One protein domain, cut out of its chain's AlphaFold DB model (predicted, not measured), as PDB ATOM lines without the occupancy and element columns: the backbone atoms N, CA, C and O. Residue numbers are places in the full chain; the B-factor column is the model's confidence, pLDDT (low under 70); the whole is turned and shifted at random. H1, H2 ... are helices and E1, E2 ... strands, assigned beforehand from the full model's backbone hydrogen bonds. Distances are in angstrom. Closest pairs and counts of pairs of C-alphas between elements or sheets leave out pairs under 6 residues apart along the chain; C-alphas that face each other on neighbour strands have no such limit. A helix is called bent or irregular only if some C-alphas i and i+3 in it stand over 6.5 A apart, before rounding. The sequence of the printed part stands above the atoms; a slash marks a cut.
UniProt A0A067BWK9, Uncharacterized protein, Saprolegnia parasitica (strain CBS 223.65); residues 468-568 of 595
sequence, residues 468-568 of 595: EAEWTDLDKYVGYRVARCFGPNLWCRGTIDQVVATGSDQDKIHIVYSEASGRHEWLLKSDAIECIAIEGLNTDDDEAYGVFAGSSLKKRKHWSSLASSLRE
ATOM      1  N   GLU A 468     308.598 173.163 173.401       80.19
ATOM      2  CA  GLU A 468     307.934 173.199 174.704       80.19
ATOM      3  C   GLU A 468     306.488 172.680 174.613       80.19
ATOM      4  O   GLU A 468     305.596 173.376 174.139       80.19
ATOM      5  N   ALA A 469     306.241 171.468 175.118       81.31
ATOM      6  CA  ALA A 469     304.887 170.935 175.287       81.31
ATOM      7  C   ALA A 469     304.255 171.458 176.595       81.31
ATOM      8  O   ALA A 469     304.823 171.261 177.673       81.31
ATOM      9  N   GLU A 470     303.099 172.124 176.545       81.25
ATOM     10  CA  GLU A 470     302.490 172.714 177.748       81.25
ATOM     11  C   GLU A 470     301.698 171.703 178.598       81.25
ATOM     12  O   GLU A 470     300.934 170.882 178.100       81.25
ATOM     13  N   TRP A 471     301.803 171.825 179.926       80.25
ATOM     14  CA  TRP A 471     301.029 171.027 180.893       80.25
ATOM     15  C   TRP A 471     299.545 171.397 180.999       80.25
ATOM     16  O   TRP A 471     298.787 170.697 181.666       80.25
ATOM     17  N   THR A 472     299.153 172.524 180.414       77.81
ATOM     18  CA  THR A 472     297.786 173.065 180.376       77.81
ATOM     19  C   THR A 472     296.849 172.217 179.519       77.81
ATOM     20  O   THR A 472     295.663 172.130 179.818       77.81
ATOM     21  N   ASP A 473     297.396 171.573 178.488       77.88
ATOM     22  CA  ASP A 473     296.669 170.943 177.388       77.88
ATOM     23  C   ASP A 473     297.032 169.451 177.229       77.88
ATOM     24  O   ASP A 473     297.131 168.937 176.114       77.88
ATOM     25  N   LEU A 474     297.252 168.737 178.341       82.50
ATOM     26  CA  LEU A 474     297.711 167.339 178.328       82.50
ATOM     27  C   LEU A 474     296.902 166.414 177.405       82.50
ATOM     28  O   LEU A 474     297.487 165.558 176.743       82.50
ATOM     29  N   ASP A 475     295.583 166.605 177.330       84.81
ATOM     30  CA  ASP A 475     294.679 165.811 176.491       84.81
ATOM     31  C   ASP A 475     295.039 165.863 174.992       84.81
ATOM     32  O   ASP A 475     294.733 164.926 174.256       84.81
ATOM     33  N   LYS A 476     295.741 166.913 174.529       86.50
ATOM     34  CA  LYS A 476     296.234 167.019 173.143       86.50
ATOM     35  C   LYS A 476     297.341 166.015 172.821       86.50
ATOM     36  O   LYS A 476     297.554 165.738 171.646       86.50
ATOM     37  N   TYR A 477     298.038 165.488 173.831       86.19
ATOM     38  CA  TYR A 477     299.143 164.541 173.655       86.19
ATOM     39  C   TYR A 477     298.711 163.072 173.770       86.19
ATOM     40  O   TYR A 477     299.542 162.176 173.628       86.19
ATOM     41  N   VAL A 478     297.418 162.792 173.976       89.19
ATOM     42  CA  VAL A 478     296.876 161.429 173.871       89.19
ATOM     43  C   VAL A 478     297.089 160.900 172.448       89.19
ATOM     44  O   VAL A 478     296.814 161.583 171.465       89.19
ATOM     45  N   GLY A 479     297.612 159.679 172.339       85.94
ATOM     46  CA  GLY A 479     298.003 159.033 171.087       85.94
ATOM     47  C   GLY A 479     299.434 159.324 170.617       85.94
ATOM     48  O   GLY A 479     299.936 158.582 169.775       85.94
ATOM     49  N   TYR A 480     300.126 160.334 171.162       88.75
ATOM     50  CA  TYR A 480     301.505 160.636 170.757       88.75
ATOM     51  C   TYR A 480     302.488 159.568 171.245       88.75
ATOM     52  O   TYR A 480     302.347 159.020 172.346       88.75
ATOM     53  N   ARG A 481     303.526 159.316 170.434       88.81
ATOM     54  CA  ARG A 481     304.689 158.518 170.841       88.81
ATOM     55  C   ARG A 481     305.464 159.270 171.922       88.81
ATOM     56  O   ARG A 481     305.695 160.474 171.820       88.81
ATOM     57  N   VAL A 482     305.886 158.550 172.953       90.31
ATOM     58  CA  VAL A 482     306.692 159.075 174.058       90.31
ATOM     59  C   VAL A 482     307.873 158.169 174.357       90.31
ATOM     60  O   VAL A 482     307.790 156.940 174.299       90.31
ATOM     61  N   ALA A 483     308.973 158.806 174.733       88.75
ATOM     62  CA  ALA A 483     310.226 158.169 175.075       88.75
ATOM     63  C   ALA A 483     310.575 158.476 176.535       88.75
ATOM     64  O   ALA A 483     310.792 159.635 176.909       88.75
ATOM     65  N   ARG A 484     310.626 157.435 177.374       87.56
ATOM     66  CA  ARG A 484     310.999 157.565 178.786       87.56
ATOM     67  C   ARG A 484     312.507 157.396 178.939       87.56
ATOM     68  O   ARG A 484     313.080 156.433 178.435       87.56
ATOM     69  N   CYS A 485     313.160 158.329 179.624       86.00
ATOM     70  CA  CYS A 485     314.613 158.471 179.654       86.00
ATOM     71  C   CYS A 485     315.160 158.761 181.062       86.00
ATOM     72  O   CYS A 485     314.626 159.580 181.814       86.00
ATOM     73  N   PHE A 486     316.278 158.123 181.408       80.25
ATOM     74  CA  PHE A 486     316.964 158.304 182.689       80.25
ATOM     75  C   PHE A 486     318.397 158.799 182.454       80.25
ATOM     76  O   PHE A 486     319.257 158.085 181.940       80.25
ATOM     77  N   GLY A 487     318.661 160.053 182.835       75.50
ATOM     78  CA  GLY A 487     319.931 160.716 182.527       75.50
ATOM     79  C   GLY A 487     320.047 161.016 181.022       75.50
ATOM     80  O   GLY A 487     319.182 161.739 180.517       75.50
ATOM     81  N   PRO A 488     321.089 160.524 180.324       72.38
ATOM     82  CA  PRO A 488     321.195 160.586 178.866       72.38
ATOM     83  C   PRO A 488     320.539 159.387 178.154       72.38
ATOM     84  O   PRO A 488     320.367 159.437 176.944       72.38
ATOM     85  N   ASN A 489     320.183 158.319 178.877       77.81
ATOM     86  CA  ASN A 489     319.785 157.046 178.274       77.81
ATOM     87  C   ASN A 489     318.276 156.990 178.004       77.81
ATOM     88  O   ASN A 489     317.472 157.256 178.904       77.81
ATOM     89  N   LEU A 490     317.900 156.543 176.805       84.00
ATOM     90  CA  LEU A 490     316.562 156.027 176.518       84.00
ATOM     91  C   LEU A 490     316.334 154.731 177.319       84.00
ATOM     92  O   LEU A 490     317.198 153.857 177.339       84.00
ATOM     93  N   TRP A 491     315.191 154.614 178.001       83.44
ATOM     94  CA  TRP A 491     314.824 153.426 178.781       83.44
ATOM     95  C   TRP A 491     313.751 152.589 178.083       83.44
ATOM     96  O   TRP A 491     313.903 151.376 177.976       83.44
ATOM     97  N   CYS A 492     312.690 153.229 177.587       86.81
ATOM     98  CA  CYS A 492     311.615 152.570 176.844       86.81
ATOM     99  C   CYS A 492     310.812 153.570 175.993       86.81
ATOM    100  O   CYS A 492     310.837 154.781 176.231       86.81
ATOM    101  N   ARG A 493     310.085 153.041 175.001       88.94
ATOM    102  CA  ARG A 493     309.162 153.775 174.120       88.94
ATOM    103  C   ARG A 493     307.725 153.294 174.322       88.94
ATOM    104  O   ARG A 493     307.491 152.118 174.605       88.94
ATOM    105  N   GLY A 494     306.768 154.202 174.190       90.75
ATOM    106  CA  GLY A 494     305.343 153.934 174.372       90.75
ATOM    107  C   GLY A 494     304.467 155.032 173.784       90.75
ATOM    108  O   GLY A 494     304.950 155.887 173.044       90.75
ATOM    109  N   THR A 495     303.187 155.022 174.133       91.12
ATOM    110  CA  THR A 495     302.216 156.064 173.783       91.12
ATOM    111  C   THR A 495     301.462 156.537 175.022       91.12
ATOM    112  O   THR A 495     301.244 155.764 175.960       91.12
ATOM    113  N   ILE A 496     301.056 157.809 175.039       91.88
ATOM    114  CA  ILE A 496     300.104 158.306 176.044       91.88
ATOM    115  C   ILE A 496     298.715 157.791 175.657       91.88
ATOM    116  O   ILE A 496     298.186 158.154 174.612       91.88
ATOM    117  N   ASP A 497     298.128 156.944 176.493       90.31
ATOM    118  CA  ASP A 497     296.821 156.315 176.257       90.31
ATOM    119  C   ASP A 497     295.676 157.122 176.886       90.31
ATOM    120  O   ASP A 497     294.634 157.331 176.269       90.31
ATOM    121  N   GLN A 498     295.886 157.629 178.103       87.75
ATOM    122  CA  GLN A 498     294.903 158.407 178.857       87.75
ATOM    123  C   GLN A 498     295.575 159.536 179.641       87.75
ATOM    124  O   GLN A 498     296.735 159.448 180.045       87.75
ATOM    125  N   VAL A 499     294.803 160.584 179.908       88.62
ATOM    126  CA  VAL A 499     295.179 161.737 180.725       88.62
ATOM    127  C   VAL A 499     294.151 161.888 181.840       88.62
ATOM    128  O   VAL A 499     292.955 161.695 181.635       88.62
ATOM    129  N   VAL A 500     294.617 162.231 183.040       88.38
ATOM    130  CA  VAL A 500     293.766 162.639 184.161       88.38
ATOM    131  C   VAL A 500     294.248 164.004 184.630       88.38
ATOM    132  O   VAL A 500     295.101 164.121 185.513       88.38
ATOM    133  N   ALA A 501     293.704 165.045 184.001       80.88
ATOM    134  CA  ALA A 501     293.843 166.418 184.454       80.88
ATOM    135  C   ALA A 501     292.967 166.637 185.700       80.88
ATOM    136  O   ALA A 501     291.757 166.412 185.691       80.88
ATOM    137  N   THR A 502     293.591 167.074 186.789       73.69
ATOM    138  CA  THR A 502     292.951 167.357 188.084       73.69
ATOM    139  C   THR A 502     292.844 168.854 188.374       73.69
ATOM    140  O   THR A 502     292.154 169.246 189.313       73.69
ATOM    141  N   GLY A 503     293.544 169.691 187.596       65.56
ATOM    142  CA  GLY A 503     293.687 171.122 187.872       65.56
ATOM    143  C   GLY A 503     294.600 171.404 189.070       65.56
ATOM    144  O   GLY A 503     294.443 172.426 189.735       65.56
ATOM    145  N   SER A 504     295.518 170.482 189.381       63.41
ATOM    146  CA  SER A 504     296.401 170.535 190.551       63.41
ATOM    147  C   SER A 504     297.727 169.815 190.274       63.41
ATOM    148  O   SER A 504     297.900 169.194 189.228       63.41
ATOM    149  N   ASP A 505     298.657 169.811 191.229       66.62
ATOM    150  CA  ASP A 505     299.921 169.062 191.109       66.62
ATOM    151  C   ASP A 505     299.740 167.524 191.034       66.62
ATOM    152  O   ASP A 505     300.717 166.792 190.885       66.62
ATOM    153  N   GLN A 506     298.502 167.018 191.126       76.75
ATOM    154  CA  GLN A 506     298.155 165.596 191.011       76.75
ATOM    155  C   GLN A 506     297.759 165.146 189.594       76.75
ATOM    156  O   GLN A 506     297.293 164.014 189.445       76.75
ATOM    157  N   ASP A 507     297.932 165.989 188.570       86.19
ATOM    158  CA  ASP A 507     297.715 165.590 187.174       86.19
ATOM    159  C   ASP A 507     298.570 164.361 186.810       86.19
ATOM    160  O   ASP A 507     299.737 164.248 187.213       86.19
ATOM    161  N   LYS A 508     297.991 163.433 186.040       89.00
ATOM    162  CA  LYS A 508     298.634 162.168 185.656       89.00
ATOM    163  C   LYS A 508     298.447 161.833 184.186       89.00
ATOM    164  O   LYS A 508     297.431 162.178 183.584       89.00
ATOM    165  N   ILE A 509     299.399 161.072 183.660       90.56
ATOM    166  CA  ILE A 509     299.335 160.449 182.337       90.56
ATOM    167  C   ILE A 509     299.438 158.929 182.468       90.56
ATOM    168  O   ILE A 509     300.184 158.421 183.307       90.56
ATOM    169  N   HIS A 510     298.684 158.210 181.643       91.50
ATOM    170  CA  HIS A 510     298.792 156.770 181.454       91.50
ATOM    171  C   HIS A 510     299.651 156.503 180.224       91.50
ATOM    172  O   HIS A 510     299.348 157.014 179.144       91.50
ATOM    173  N   ILE A 511     300.707 155.710 180.380       91.12
ATOM    174  CA  ILE A 511     301.589 155.325 179.277       91.12
ATOM    175  C   ILE A 511     301.470 153.828 179.062       91.12
ATOM    176  O   ILE A 511     301.619 153.058 180.010       91.12
ATOM    177  N   VAL A 512     301.241 153.431 177.813       89.69
ATOM    178  CA  VAL A 512     301.296 152.039 177.359       89.69
ATOM    179  C   VAL A 512     302.583 151.869 176.560       89.69
ATOM    180  O   VAL A 512     302.813 152.586 175.588       89.69
ATOM    181  N   TYR A 513     303.456 150.952 176.973       89.56
ATOM    182  CA  TYR A 513     304.734 150.730 176.295       89.56
ATOM    183  C   TYR A 513     304.569 149.813 175.083       89.56
ATOM    184  O   TYR A 513     303.822 148.838 175.129       89.56
ATOM    185  N   SER A 514     305.287 150.114 173.997       77.19
ATOM    186  CA  SER A 514     305.176 149.385 172.723       77.19
ATOM    187  C   SER A 514     305.893 148.029 172.723       77.19
ATOM    188  O   SER A 514     305.776 147.253 171.777       77.19
ATOM    189  N   GLU A 515     306.626 147.711 173.790       72.56
ATOM    190  CA  GLU A 515     307.237 146.401 173.982       72.56
ATOM    191  C   GLU A 515     306.189 145.304 174.224       72.56
ATOM    192  O   GLU A 515     305.248 145.477 174.999       72.56
ATOM    193  N   ALA A 516     306.450 144.101 173.701       54.06
ATOM    194  CA  ALA A 516     305.612 142.901 173.854       54.06
ATOM    195  C   ALA A 516     305.350 142.439 175.312       54.06
ATOM    196  O   ALA A 516     304.650 141.456 175.536       54.06
ATOM    197  N   SER A 517     305.897 143.144 176.306       64.81
ATOM    198  CA  SER A 517     305.586 142.979 177.727       64.81
ATOM    199  C   SER A 517     304.187 143.481 178.119       64.81
ATOM    200  O   SER A 517     303.717 143.142 179.204       64.81
ATOM    201  N   GLY A 518     303.529 144.304 177.287       72.56
ATOM    202  CA  GLY A 518     302.200 144.870 177.579       72.56
ATOM    203  C   GLY A 518     302.169 145.803 178.800       72.56
ATOM    204  O   GLY A 518     301.099 146.084 179.350       72.56
ATOM    205  N   ARG A 519     303.349 146.248 179.256       82.25
ATOM    206  CA  ARG A 519     303.510 147.103 180.433       82.25
ATOM    207  C   ARG A 519     302.835 148.450 180.205       82.25
ATOM    208  O   ARG A 519     303.023 149.086 179.172       82.25
ATOM    209  N   HIS A 520     302.106 148.893 181.216       89.94
ATOM    210  CA  HIS A 520     301.509 150.216 181.279       89.94
ATOM    211  C   HIS A 520     301.627 150.758 182.704       89.94
ATOM    212  O   HIS A 520     301.653 149.986 183.666       89.94
ATOM    213  N   GLU A 521     301.731 152.075 182.855       91.62
ATOM    214  CA  GLU A 521     301.828 152.715 184.168       91.62
ATOM    215  C   GLU A 521     301.199 154.113 184.186       91.62
ATOM    216  O   GLU A 521     301.036 154.763 183.154       91.62
ATOM    217  N   TRP A 522     300.865 154.579 185.390       91.44
ATOM    218  CA  TRP A 522     300.373 155.932 185.642       91.44
ATOM    219  C   TRP A 522     301.482 156.781 186.259       91.44
ATOM    220  O   TRP A 522     301.886 156.529 187.395       91.44
ATOM    221  N   LEU A 523     301.934 157.806 185.540       89.44
ATOM    222  CA  LEU A 523     302.959 158.737 186.012       89.44
ATOM    223  C   LEU A 523     302.352 160.054 186.475       89.44
ATOM    224  O   LEU A 523     301.430 160.586 185.855       89.44
ATOM    225  N   LEU A 524     302.905 160.588 187.564       89.38
ATOM    226  CA  LEU A 524     302.638 161.949 188.013       89.38
ATOM    227  C   LEU A 524     303.321 162.954 187.084       89.38
ATOM    228  O   LEU A 524     304.413 162.712 186.567       89.38
ATOM    229  N   LYS A 525     302.707 164.132 186.968       86.62
ATOM    230  CA  LYS A 525     303.272 165.334 186.341       86.62
ATOM    231  C   LYS A 525     304.719 165.611 186.763       86.62
ATOM    232  O   LYS A 525     305.560 165.830 185.898       86.62
ATOM    233  N   SER A 526     305.039 165.514 188.057       86.00
ATOM    234  CA  SER A 526     306.410 165.653 188.586       86.00
ATOM    235  C   SER A 526     307.421 164.728 187.908       86.00
ATOM    236  O   SER A 526     308.521 165.148 187.560       86.00
ATOM    237  N   ASP A 527     307.036 163.474 187.706       87.50
ATOM    238  CA  ASP A 527     307.939 162.415 187.269       87.50
ATOM    239  C   ASP A 527     308.108 162.503 185.748       87.50
ATOM    240  O   ASP A 527     309.217 162.431 185.220       87.50
ATOM    241  N   ALA A 528     307.001 162.756 185.046       85.06
ATOM    242  CA  ALA A 528     306.961 163.000 183.611       85.06
ATOM    243  C   ALA A 528     307.782 164.239 183.189       85.06
ATOM    244  O   ALA A 528     308.508 164.173 182.198       85.06
ATOM    245  N   ILE A 529     307.758 165.324 183.981       84.19
ATOM    246  CA  ILE A 529     308.625 166.515 183.828       84.19
ATOM    247  C   ILE A 529     310.120 166.151 183.818       84.19
ATOM    248  O   ILE A 529     310.913 166.816 183.145       84.19
ATOM    249  N   GLU A 530     310.536 165.122 184.560       83.56
ATOM    250  CA  GLU A 530     311.948 164.743 184.667       83.56
ATOM    251  C   GLU A 530     312.392 163.649 183.689       83.56
ATOM    252  O   GLU A 530     313.586 163.579 183.387       83.56
ATOM    253  N   CYS A 531     311.494 162.791 183.198       82.62
ATOM    254  CA  CYS A 531     311.897 161.587 182.460       82.62
ATOM    255  C   CYS A 531     311.199 161.336 181.117       82.62
ATOM    256  O   CYS A 531     311.372 160.243 180.589       82.62
ATOM    257  N   ILE A 532     310.450 162.280 180.531       86.50
ATOM    258  CA  ILE A 532     309.736 162.045 179.258       86.50
ATOM    259  C   ILE A 532     310.027 163.106 178.197       86.50
ATOM    260  O   ILE A 532     309.886 164.303 178.447       86.50
ATOM    261  N   ALA A 533     310.337 162.630 176.989       86.69
ATOM    262  CA  ALA A 533     310.215 163.369 175.736       86.69
ATOM    263  C   ALA A 533     309.030 162.831 174.908       86.69
ATOM    264  O   ALA A 533     308.657 161.661 175.031       86.69
ATOM    265  N   ILE A 534     308.453 163.684 174.066       87.44
ATOM    266  CA  ILE A 534     307.397 163.359 173.097       87.44
ATOM    267  C   ILE A 534     308.041 163.336 171.706       87.44
ATOM    268  O   ILE A 534     308.831 164.223 171.385       87.44
ATOM    269  N   GLU A 535     307.730 162.337 170.885       85.94
ATOM    270  CA  GLU A 535     308.232 162.227 169.507       85.94
ATOM    271  C   GLU A 535     307.192 162.766 168.512       85.94
ATOM    272  O   GLU A 535     305.991 162.627 168.752       85.94
ATOM    273  N   GLY A 536     307.638 163.348 167.393       77.12
ATOM    274  CA  GLY A 536     306.747 163.856 166.342       77.12
ATOM    275  C   GLY A 536     305.897 165.057 166.777       77.12
ATOM    276  O   GLY A 536     304.704 165.108 166.486       77.12
ATOM    277  N   LEU A 537     306.478 166.016 167.512       72.75
ATOM    278  CA  LEU A 537     305.752 167.216 167.964       72.75
ATOM    279  C   LEU A 537     305.599 168.296 166.870       72.75
ATOM    280  O   LEU A 537     304.919 169.295 167.101       72.75
ATOM    281  N   ASN A 538     306.225 168.109 165.703       62.31
ATOM    282  CA  ASN A 538     306.004 168.904 164.494       62.31
ATOM    283  C   ASN A 538     305.411 167.987 163.414       62.31
ATOM    284  O   ASN A 538     305.903 166.879 163.222       62.31
ATOM    285  N   THR A 539     304.354 168.417 162.724       55.84
ATOM    286  CA  THR A 539     303.579 167.544 161.814       55.84
ATOM    287  C   THR A 539     304.236 167.271 160.468       55.84
ATOM    288  O   THR A 539     303.787 166.385 159.745       55.84
ATOM    289  N   ASP A 540     305.271 168.037 160.136       59.31
ATOM    290  CA  ASP A 540     305.945 168.020 158.840       59.31
ATOM    291  C   ASP A 540     307.373 167.437 158.939       59.31
ATOM    292  O   ASP A 540     307.969 167.108 157.916       59.31
ATOM    293  N   ASP A 541     307.882 167.232 160.167       58.06
ATOM    294  CA  ASP A 541     309.183 166.625 160.475       58.06
ATOM    295  C   ASP A 541     309.032 165.564 161.593       58.06
ATOM    296  O   ASP A 541     309.024 165.897 162.782       58.06
ATOM    297  N   ASP A 542     308.980 164.268 161.248       59.19
ATOM    298  CA  ASP A 542     308.918 163.159 162.233       59.19
ATOM    299  C   ASP A 542     310.118 163.149 163.214       59.19
ATOM    300  O   ASP A 542     310.047 162.567 164.300       59.19
ATOM    301  N   GLU A 543     311.216 163.837 162.870       63.50
ATOM    302  CA  GLU A 543     312.408 164.005 163.710       63.50
ATOM    303  C   GLU A 543     312.237 164.990 164.887       63.50
ATOM    304  O   GLU A 543     313.147 165.130 165.714       63.50
ATOM    305  N   ALA A 544     311.123 165.727 164.961       72.31
ATOM    306  CA  ALA A 544     310.937 166.799 165.935       72.31
ATOM    307  C   ALA A 544     310.529 166.276 167.325       72.31
ATOM    308  O   ALA A 544     309.385 165.877 167.560       72.31
ATOM    309  N   TYR A 545     311.454 166.345 168.286       78.06
ATOM    310  CA  TYR A 545     311.202 165.962 169.679       78.06
ATOM    311  C   TYR A 545     310.729 167.144 170.530       78.06
ATOM    312  O   TYR A 545     311.399 168.175 170.635       78.06
ATOM    313  N   GLY A 546     309.590 166.958 171.193       83.31
ATOM    314  CA  GLY A 546     309.077 167.854 172.220       83.31
ATOM    315  C   GLY A 546     309.491 167.417 173.624       83.31
ATOM    316  O   GLY A 546     309.676 166.234 173.910       83.31
ATOM    317  N   VAL A 547     309.579 168.370 174.545       84.94
ATOM    318  CA  VAL A 547     309.716 168.101 175.982       84.94
ATOM    319  C   VAL A 547     308.831 169.043 176.772       84.94
ATOM    320  O   VAL A 547     308.708 170.232 176.471       84.94
ATOM    321  N   PHE A 548     308.237 168.514 177.835       83.94
ATOM    322  CA  PHE A 548     307.280 169.250 178.645       83.94
ATOM    323  C   PHE A 548     307.846 170.560 179.227       83.94
ATOM    324  O   PHE A 548     309.044 170.687 179.525       83.94
ATOM    325  N   ALA A 549     306.984 171.563 179.385       77.00
ATOM    326  CA  ALA A 549     307.304 172.839 180.012       77.00
ATOM    327  C   ALA A 549     307.830 172.621 181.442       77.00
ATOM    328  O   ALA A 549     307.359 171.750 182.177       77.00
ATOM    329  N   GLY A 550     308.866 173.376 181.821       71.25
ATOM    330  CA  GLY A 550     309.547 173.231 183.115       71.25
ATOM    331  C   GLY A 550     310.468 172.007 183.263       71.25
ATOM    332  O   GLY A 550     311.132 171.898 184.294       71.25
ATOM    333  N   SER A 551     310.557 171.120 182.263       78.44
ATOM    334  CA  SER A 551     311.373 169.896 182.333       78.44
ATOM    335  C   SER A 551     312.849 170.138 182.661       78.44
ATOM    336  O   SER A 551     313.508 171.048 182.148       78.44
ATOM    337  N   SER A 552     313.412 169.258 183.497       71.31
ATOM    338  CA  SER A 552     314.854 169.251 183.780       71.31
ATOM    339  C   SER A 552     315.677 168.777 182.576       71.31
ATOM    340  O   SER A 552     316.873 169.057 182.510       71.31
ATOM    341  N   LEU A 553     315.033 168.103 181.614       71.06
ATOM    342  CA  LEU A 553     315.599 167.602 180.359       71.06
ATOM    343  C   LEU A 553     316.248 168.709 179.522       71.06
ATOM    344  O   LEU A 553     317.431 168.595 179.208       71.06
ATOM    345  N   LYS A 554     315.535 169.817 179.276       68.25
ATOM    346  CA  LYS A 554     316.040 170.998 178.540       68.25
ATOM    347  C   LYS A 554     317.328 171.573 179.129       68.25
ATOM    348  O   LYS A 554     318.205 172.041 178.419       68.25
ATOM    349  N   LYS A 555     317.470 171.497 180.456       64.31
ATOM    350  CA  LYS A 555     318.617 172.043 181.202       64.31
ATOM    351  C   LYS A 555     319.815 171.085 181.248       64.31
ATOM    352  O   LYS A 555     320.854 171.435 181.813       64.31
ATOM    353  N   ARG A 556     319.713 169.880 180.670       62.66
ATOM    354  CA  ARG A 556     320.849 168.958 180.531       62.66
ATOM    355  C   ARG A 556     321.694 169.401 179.342       62.66
ATOM    356  O   ARG A 556     321.254 169.302 178.205       62.66
ATOM    357  N   LYS A 557     322.976 169.695 179.584       57.06
ATOM    358  CA  LYS A 557     324.014 169.827 178.533       57.06
ATOM    359  C   LYS A 557     324.180 168.576 177.645       57.06
ATOM    360  O   LYS A 557     324.980 168.578 176.720       57.06
ATOM    361  N   HIS A 558     323.452 167.506 177.958       54.66
ATOM    362  CA  HIS A 558     323.429 166.232 177.253       54.66
ATOM    363  C   HIS A 558     322.118 166.013 176.481       54.66
ATOM    364  O   HIS A 558     321.882 164.887 176.054       54.66
ATOM    365  N   TRP A 559     321.270 167.038 176.287       64.56
ATOM    366  CA  TRP A 559     320.081 166.905 175.433       64.56
ATOM    367  C   TRP A 559     320.455 166.382 174.041       64.56
ATOM    368  O   TRP A 559     319.838 165.431 173.584       64.56
ATOM    369  N   SER A 560     321.534 166.884 173.431       63.59
ATOM    370  CA  SER A 560     322.051 166.381 172.150       63.59
ATOM    371  C   SER A 560     322.378 164.881 172.182       63.59
ATOM    372  O   SER A 560     322.100 164.178 171.221       63.59
ATOM    373  N   SER A 561     322.905 164.367 173.302       65.38
ATOM    374  CA  SER A 561     323.200 162.935 173.474       65.38
ATOM    375  C   SER A 561     321.929 162.095 173.588       65.38
ATOM    376  O   SER A 561     321.883 161.000 173.043       65.38
ATOM    377  N   LEU A 562     320.903 162.606 174.277       68.06
ATOM    378  CA  LEU A 562     319.597 161.955 174.338       68.06
ATOM    379  C   LEU A 562     318.902 162.013 172.970       68.06
ATOM    380  O   LEU A 562     318.355 161.013 172.532       68.06
ATOM    381  N   ALA A 563     318.982 163.142 172.261       67.50
ATOM    382  CA  ALA A 563     318.447 163.307 170.913       67.50
ATOM    383  C   ALA A 563     319.108 162.353 169.902       67.50
ATOM    384  O   ALA A 563     318.406 161.818 169.051       67.50
ATOM    385  N   SER A 564     320.411 162.063 170.025       68.75
ATOM    386  CA  SER A 564     321.060 160.982 169.266       68.75
ATOM    387  C   SER A 564     320.453 159.614 169.594       68.75
ATOM    388  O   SER A 564     319.991 158.937 168.685       68.75
ATOM    389  N   SER A 565     320.347 159.242 170.875       67.38
ATOM    390  CA  SER A 565     319.734 157.964 171.292       67.38
ATOM    391  C   SER A 565     318.223 157.859 171.037       67.38
ATOM    392  O   SER A 565     317.652 156.779 171.158       67.38
ATOM    393  N   LEU A 566     317.560 158.969 170.707       67.50
ATOM    394  CA  LEU A 566     316.190 158.995 170.196       67.50
ATOM    395  C   LEU A 566     316.169 158.841 168.666       67.50
ATOM    396  O   LEU A 566     315.384 158.049 168.154       67.50
ATOM    397  N   ARG A 567     317.062 159.529 167.941       65.31
ATOM    398  CA  ARG A 567     317.247 159.385 166.483       65.31
ATOM    399  C   ARG A 567     317.725 157.992 166.062       65.31
ATOM    400  O   ARG A 567     317.459 157.597 164.937       65.31
ATOM    401  N   GLU A 568     318.347 157.226 166.958       57.88
ATOM    402  CA  GLU A 568     318.571 155.780 166.804       57.88
ATOM    403  C   GLU A 568     317.241 154.994 166.897       57.88
ATOM    404  O   GLU A 568     316.971 154.236 167.835       57.88
TER     405      GLU A 568
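Overview. This is residues 468 to 568 of the 595 residues of an uncharacterized protein of Saprolegnia parasitica (strain CBS 223.65) (UniProt A0A067BWK9). A single strongly twisted sheet of six strands, with its long strand E2 sharply bent, folds partly round the short helix H2. Two more helices, H1 and H3, lie on the opposite face of the sheet, H1 near one end of E2 and H3 near the other. The printed part has 101 residues, with three named helices and six named strands in the order H1 E1 E2 E3 E4 H2 E5 E6 H3; the sheet's order is E4 E3 E2 E1 E5 E6, all antiparallel, and the class is mixed. The whole is compact and rounded, with a radius of gyration of the C-alphas of 12.8 A and spans of 34 by 32 by 28 A.

Arrangement. The sheet begins at edge strand E4, residues 520 to 524, in a hairpin with E3, residues 508 to 513, where N 511 and O 521 are 2.9 A apart. E3 forms a hairpin with E2, residues 489 to 500, where N 510 and O 498 are 2.8 A apart; E2 bends by 78 degrees at residue 497. E2 and E1, residues 481 to 486, form a hairpin with N 482 and O 494 at 2.8 A, and these four strands make a meander, each the antiparallel neighbour of the one before. E1 pairs with E5, residues 532 to 534, with N 483 and O 533 at 2.9 A. E5 and edge strand E6, residues 546 to 548, form a hairpin with N 534 and O 546 at 2.8 A. H2, residues 525 to 531, is on the sheet; its closest C-alphas to E1 are Cys 531 and Cys 485, 5.0 A apart, and to E6 Ile 529 and Phe 548, 6.0 A apart. H1, residues 471 to 477, is on the opposite face at a height over the sheet of 6.7 A, over none of the strands; the closest C-alphas of H1 and E2 are those of Asp 475 and Val 499, 5.9 A apart. H3, residues 559 to 567, is on the same face as H1, at a height over the sheet of 9.1 A; it lies over E1 and runs slantwise to the strands, its line and that of E1 standing at 48 degrees on the local plane. Every O i to N i+4 pair is within hydrogen-bond range in H3, 2 of 3 in H2, and 0 of 3 in H1, where 2 of 4 O i to N i+3 pairs are.

Along the chain. H1 begins at C-alpha 471 (301.029, 171.027, 180.893) and is irregular, C-alphas 472 and 475 being 8.8 A apart. E2 is 27.3 A long, E1 17.1 A, E3 16.0 A, E4 13.6 A and H3 12.0 A. H3 ends at C-alpha 567 (317.247, 159.385, 166.483).

Size, cuts and confidence. The C-alphas of Gly 503 and Glu 568, the two farthest apart, are 36.0 A apart. The printed part has no cut, and the link from E5 to E6 is long. Mean pLDDT of the printed part is 78.4, with residues 503 to 505, 516 to 517, 538 to 543 and 554 to 568 under 70.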